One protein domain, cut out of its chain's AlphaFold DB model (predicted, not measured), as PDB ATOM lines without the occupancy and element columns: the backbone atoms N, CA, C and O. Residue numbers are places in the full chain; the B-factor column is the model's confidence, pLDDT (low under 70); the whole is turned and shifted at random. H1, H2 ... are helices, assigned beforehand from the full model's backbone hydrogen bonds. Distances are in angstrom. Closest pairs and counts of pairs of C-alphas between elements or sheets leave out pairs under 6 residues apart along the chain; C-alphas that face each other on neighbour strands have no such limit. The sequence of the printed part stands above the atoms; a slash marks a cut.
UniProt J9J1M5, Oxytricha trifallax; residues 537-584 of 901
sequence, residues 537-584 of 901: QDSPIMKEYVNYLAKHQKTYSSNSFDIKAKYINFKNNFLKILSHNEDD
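Overview. This is residues 537 to 584 of the 901 residues of a protein of Oxytricha trifallax (UniProt J9J1M5). What shape is it? One long helix, H2, makes the long axis, and the shorter H1 crosses its middle with residues 541 to 545 alone; the link loops from H1 to the beginning of H2. How large is it? The 48 printed residues, all helix in class with H1 then H2 and no named strand, are only just loose, close to compact: radius of gyration of the C-alphas 11.9 A, spans 41 by 20 by 20 A.

Along the chain. Where is H1? Residues 540 to 551, 16.2 A, from C-alpha 540 at (220.018, 267.431, 236.872). Where is H2? Residues 560 to 581, 31.5 A, to C-alpha 581 at (227.764, 253.615, 228.877).

Arrangement. Do they touch? H1 and H2 touch, about perpendicular at 74 degrees; the closest C-alphas, of Ile 541 and Lys 571, are 6.7 A apart. Are their backbones complete? In H1 and H2 every O i to N i+4 pair is within hydrogen-bond range.

Size, cuts and confidence. What stands free? Residues 557 to 562 and 576 to 584. Is anything cut or uncertain? The printed part has no cut, its link is short, and residues 558 to 561 have pLDDT under 70.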
ATOM      1  N   GLN A 537     215.812 274.292 233.492       75.31
ATOM      2  CA  GLN A 537     216.627 275.092 234.437       75.31
ATOM      3  C   GLN A 537     216.960 274.397 235.770       75.31
ATOM      4  O   GLN A 537     218.107 274.457 236.207       75.31
ATOM      5  N   ASP A 538     216.000 273.701 236.384       79.00
ATOM      6  CA  ASP A 538     216.203 272.994 237.662       79.00
ATOM      7  C   ASP A 538     216.529 271.494 237.491       79.00
ATOM      8  O   ASP A 538     216.644 270.745 238.469       79.00
ATOM      9  N   SER A 539     216.698 271.029 236.247       85.12
ATOM     10  CA  SER A 539     216.990 269.627 235.930       85.12
ATOM     11  C   SER A 539     218.413 269.211 236.344       85.12
ATOM     12  O   SER A 539     219.339 270.031 236.335       85.12
ATOM     13  N   PRO A 540     218.660 267.917 236.619       86.62
ATOM     14  CA  PRO A 540     220.018 267.431 236.872       86.62
ATOM     15  C   PRO A 540     220.966 267.605 235.672       86.62
ATOM     16  O   PRO A 540     222.164 267.770 235.871       86.62
ATOM     17  N   ILE A 541     220.444 267.635 234.437       90.00
ATOM     18  CA  ILE A 541     221.249 267.882 233.228       90.00
ATOM     19  C   ILE A 541     221.781 269.324 233.217       90.00
ATOM     20  O   ILE A 541     222.937 269.546 232.864       90.00
ATOM     21  N   MET A 542     220.984 270.301 233.666       88.75
ATOM     22  CA  MET A 542     221.446 271.685 233.822       88.75
ATOM     23  C   MET A 542     222.490 271.814 234.943       88.75
ATOM     24  O   MET A 542     223.460 272.556 234.794       88.75
ATOM     25  N   LYS A 543     222.363 271.038 236.030       88.44
ATOM     26  CA  LYS A 543     223.391 270.975 237.088       88.44
ATOM     27  C   LYS A 543     224.714 270.420 236.555       88.44
ATOM     28  O   LYS A 543     225.756 271.037 236.771       88.44
ATOM     29  N   GLU A 544     224.670 269.334 235.783       91.12
ATOM     30  CA  GLU A 544     225.856 268.791 235.111       91.12
ATOM     31  C   GLU A 544     226.432 269.738 234.051       91.12
ATOM     32  O   GLU A 544     227.651 269.817 233.905       91.12
ATOM     33  N   TYR A 545     225.603 270.533 233.367       92.38
ATOM     34  CA  TYR A 545     226.096 271.589 232.480       92.38
ATOM     35  C   TYR A 545     226.848 272.676 233.257       92.38
ATOM     36  O   TYR A 545     227.950 273.048 232.868       92.38
ATOM     37  N   VAL A 546     226.323 273.149 234.389       88.19
ATOM     38  CA  VAL A 546     227.017 274.136 235.236       88.19
ATOM     39  C   VAL A 546     228.335 273.573 235.792       88.19
ATOM     40  O   VAL A 546     229.364 274.248 235.698       88.19
ATOM     41  N   ASN A 547     228.341 272.320 236.269       89.56
ATOM     42  CA  ASN A 547     229.560 271.599 236.665       89.56
ATOM     43  C   ASN A 547     230.576 271.535 235.515       89.56
ATOM     44  O   ASN A 547     231.762 271.816 235.702       89.56
ATOM     45  N   TYR A 548     230.110 271.205 234.312       92.94
ATOM     46  CA  TYR A 548     230.921 271.149 233.105       92.94
ATOM     47  C   TYR A 548     231.553 272.504 232.755       92.94
ATOM     48  O   TYR A 548     232.762 272.567 232.511       92.94
ATOM     49  N   LEU A 549     230.770 273.590 232.768       90.25
ATOM     50  CA  LEU A 549     231.274 274.930 232.462       90.25
ATOM     51  C   LEU A 549     232.351 275.368 233.459       90.25
ATOM     52  O   LEU A 549     233.388 275.884 233.039       90.25
ATOM     53  N   ALA A 550     232.149 275.108 234.755       86.44
ATOM     54  CA  ALA A 550     233.137 275.393 235.792       86.44
ATOM     55  C   ALA A 550     234.419 274.556 235.609       86.44
ATOM     56  O   ALA A 550     235.516 275.110 235.522       86.44
ATOM     57  N   LYS A 551     234.283 273.230 235.469       87.56
ATOM     58  CA  LYS A 551     235.401 272.282 235.312       87.56
ATOM     59  C   LYS A 551     236.267 272.574 234.082       87.56
ATOM     60  O   LYS A 551     237.486 272.445 234.150       87.56
ATOM     61  N   HIS A 552     235.650 272.956 232.964       85.25
ATOM     62  CA  HIS A 552     236.343 273.234 231.700       85.25
ATOM     63  C   HIS A 552     236.579 274.735 231.447       85.25
ATOM     64  O   HIS A 552     236.994 275.099 230.348       85.25
ATOM     65  N   GLN A 553     236.337 275.595 232.450       86.69
ATOM     66  CA  GLN A 553     236.535 277.055 232.409       86.69
ATOM     67  C   GLN A 553     235.879 277.723 231.182       86.69
ATOM     68  O   GLN A 553     236.433 278.626 230.554       86.69
ATOM     69  N   LYS A 554     234.688 277.243 230.808       84.31
ATOM     70  CA  LYS A 554     233.972 277.658 229.596       84.31
ATOM     71  C   LYS A 554     233.263 278.993 229.811       84.31
ATOM     72  O   LYS A 554     232.394 279.119 230.670       84.31
ATOM     73  N   THR A 555     233.566 279.960 228.951       81.50
ATOM     74  CA  THR A 555     232.848 281.237 228.843       81.50
ATOM     75  C   THR A 555     232.361 281.432 227.412       81.50
ATOM     76  O   THR A 555     233.162 281.343 226.481       81.50
ATOM     77  N   TYR A 556     231.078 281.739 227.233       80.06
ATOM     78  CA  TYR A 556     230.490 282.069 225.929       80.06
ATOM     79  C   TYR A 556     230.158 283.562 225.845       80.06
ATOM     80  O   TYR A 556     230.255 284.281 226.844       80.06
ATOM     81  N   SER A 557     229.771 284.044 224.660       70.75
ATOM     82  CA  SER A 557     229.267 285.413 224.540       70.75
ATOM     83  C   SER A 557     227.958 285.574 225.323       70.75
ATOM     84  O   SER A 557     227.239 284.606 225.573       70.75
ATOM     85  N   SER A 558     227.619 286.807 225.702       58.50
ATOM     86  CA  SER A 558     226.342 287.113 226.358       58.50
ATOM     87  C   SER A 558     225.148 287.122 225.391       58.50
ATOM     88  O   SER A 558     224.067 287.560 225.776       58.50
ATOM     89  N   ASN A 559     225.315 286.672 224.143       62.56
ATOM     90  CA  ASN A 559     224.188 286.391 223.262       62.56
ATOM     91  C   ASN A 559     223.450 285.147 223.783       62.56
ATOM     92  O   ASN A 559     224.053 284.090 223.976       62.56
ATOM     93  N   SER A 560     222.136 285.253 223.986       58.22
ATOM     94  CA  SER A 560     221.319 284.141 224.485       58.22
ATOM     95  C   SER A 560     221.338 282.930 223.547       58.22
ATOM     96  O   SER A 560     221.199 281.804 224.022       58.22
ATOM     97  N   PHE A 561     221.562 283.137 222.244       61.41
ATOM     98  CA  PHE A 561     221.683 282.058 221.264       61.41
ATOM     99  C   PHE A 561     222.886 281.140 221.538       61.41
ATOM    100  O   PHE A 561     222.707 279.926 221.620       61.41
ATOM    101  N   ASP A 562     224.086 281.697 221.748       70.12
ATOM    102  CA  ASP A 562     225.318 280.910 221.929       70.12
ATOM    103  C   ASP A 562     225.212 279.981 223.146       70.12
ATOM    104  O   ASP A 562     225.470 278.781 223.052       70.12
ATOM    105  N   ILE A 563     224.777 280.523 224.289       74.31
ATOM    106  CA  ILE A 563     224.647 279.773 225.548       74.31
ATOM    107  C   ILE A 563     223.631 278.630 225.405       74.31
ATOM    108  O   ILE A 563     223.870 277.531 225.913       74.31
ATOM    109  N   LYS A 564     222.520 278.868 224.692       79.12
ATOM    110  CA  LYS A 564     221.458 277.876 224.476       79.12
ATOM    111  C   LYS A 564     221.868 276.798 223.471       79.12
ATOM    112  O   LYS A 564     221.684 275.618 223.759       79.12
ATOM    113  N   ALA A 565     222.511 277.162 222.361       84.62
ATOM    114  CA  ALA A 565     223.062 276.201 221.403       84.62
ATOM    115  C   ALA A 565     224.113 275.281 222.056       84.62
ATOM    116  O   ALA A 565     224.068 274.060 221.890       84.62
ATOM    117  N   LYS A 566     225.012 275.845 222.877       90.12
ATOM    118  CA  LYS A 566     226.020 275.070 223.621       90.12
ATOM    119  C   LYS A 566     225.416 274.187 224.715       90.12
ATOM    120  O   LYS A 566     225.889 273.064 224.895       90.12
ATOM    121  N   TYR A 567     224.322 274.611 225.351       90.75
ATOM    122  CA  TYR A 567     223.557 273.745 226.252       90.75
ATOM    123  C   TYR A 567     222.910 272.560 225.519       90.75
ATOM    124  O   TYR A 567     222.956 271.436 226.008       90.75
ATOM    125  N   ILE A 568     222.341 272.774 224.332       90.56
ATOM    126  CA  ILE A 568     221.658 271.714 223.570       90.56
ATOM    127  C   ILE A 568     222.653 270.682 223.043       90.56
ATOM    128  O   ILE A 568     222.418 269.482 223.189       90.56
ATOM    129  N   ASN A 569     223.799 271.129 222.523       94.62
ATOM    130  CA  ASN A 569     224.918 270.241 222.210       94.62
ATOM    131  C   ASN A 569     225.332 269.422 223.441       94.62
ATOM    132  O   ASN A 569     225.435 268.199 223.348       94.62
ATOM    133  N   PHE A 570     225.501 270.071 224.601       95.88
ATOM    134  CA  PHE A 570     225.837 269.393 225.852       95.88
ATOM    135  C   PHE A 570     224.788 268.354 226.261       95.88
ATOM    136  O   PHE A 570     225.149 267.206 226.495       95.88
ATOM    137  N   LYS A 571     223.497 268.703 226.278       95.00
ATOM    138  CA  LYS A 571     222.393 267.787 226.603       95.00
ATOM    139  C   LYS A 571     222.365 266.578 225.667       95.00
ATOM    140  O   LYS A 571     222.282 265.444 226.134       95.00
ATOM    141  N   ASN A 572     222.485 266.806 224.360       95.50
ATOM    142  CA  ASN A 572     222.485 265.741 223.356       95.50
ATOM    143  C   ASN A 572     223.707 264.819 223.504       95.50
ATOM    144  O   ASN A 572     223.571 263.597 223.457       95.50
ATOM    145  N   ASN A 573     224.891 265.391 223.743       97.44
ATOM    146  CA  ASN A 573     226.112 264.628 223.993       97.44
ATOM    147  C   ASN A 573     226.057 263.866 225.325       97.44
ATOM    148  O   ASN A 573     226.437 262.703 225.364       97.44
ATOM    149  N   PHE A 574     225.537 264.466 226.397       96.50
ATOM    150  CA  PHE A 574     225.384 263.825 227.705       96.50
ATOM    151  C   PHE A 574     224.434 262.621 227.640       96.50
ATOM    152  O   PHE A 574     224.785 261.537 228.098       96.50
ATOM    153  N   LEU A 575     223.284 262.758 226.971       94.81
ATOM    154  CA  LEU A 575     222.359 261.642 226.742       94.81
ATOM    155  C   LEU A 575     222.973 260.546 225.845       94.81
ATOM    156  O   LEU A 575     222.768 259.361 226.110       94.81
ATOM    157  N   LYS A 576     223.780 260.916 224.835       95.69
ATOM    158  CA  LYS A 576     224.580 259.976 224.020       95.69
ATOM    159  C   LYS A 576     225.620 259.226 224.868       95.69
ATOM    160  O   LYS A 576     225.784 258.027 224.681       95.69
ATOM    161  N   ILE A 577     226.284 259.907 225.806       96.75
ATOM    162  CA  ILE A 577     227.273 259.325 226.730       96.75
ATOM    163  C   ILE A 577     226.606 258.323 227.685       96.75
ATOM    164  O   ILE A 577     227.109 257.212 227.829       96.75
ATOM    165  N   LEU A 578     225.466 258.677 228.295       94.94
ATOM    166  CA  LEU A 578     224.711 257.776 229.179       94.94
ATOM    167  C   LEU A 578     224.238 256.525 228.422       94.94
ATOM    168  O   LEU A 578     224.629 255.416 228.773       94.94
ATOM    169  N   SER A 579     223.514 256.702 227.311       95.44
ATOM    170  CA  SER A 579     223.003 255.588 226.495       95.44
ATOM    171  C   SER A 579     224.101 254.706 225.881       95.44
ATOM    172  O   SER A 579     223.810 253.574 225.501       95.44
ATOM    173  N   HIS A 580     225.332 255.207 225.740       93.62
ATOM    174  CA  HIS A 580     226.490 254.406 225.330       93.62
ATOM    175  C   HIS A 580     227.075 253.621 226.511       93.62
ATOM    176  O   HIS A 580     227.405 252.450 226.369       93.62
ATOM    177  N   ASN A 581     227.191 254.245 227.685       94.19
ATOM    178  CA  ASN A 581     227.764 253.615 228.877       94.19
ATOM    179  C   ASN A 581     226.826 252.597 229.557       94.19
ATOM    180  O   ASN A 581     227.319 251.771 230.324       94.19
ATOM    181  N   GLU A 582     225.520 252.648 229.272       93.00
ATOM    182  CA  GLU A 582     224.502 251.657 229.669       93.00
ATOM    183  C   GLU A 582     224.493 250.388 228.787       93.00
ATOM    184  O   GLU A 582     223.887 249.385 229.161       93.00
ATOM    185  N   ASP A 583     225.141 250.408 227.617       89.06
ATOM    186  CA  ASP A 583     225.210 249.266 226.698       89.06
ATOM    187  C   ASP A 583     226.470 248.424 226.970       89.06
ATOM    188  O   ASP A 583     227.566 248.722 226.487       89.06
ATOM    189  N   ASP A 584     226.299 247.317 227.701       83.88
ATOM    190  CA  ASP A 584     227.356 246.340 228.014       83.88
ATOM    191  C   ASP A 584     228.063 245.745 226.768       83.88
ATOM    192  O   ASP A 584     229.098 245.090 226.898       83.88
TER     193      ASP A 584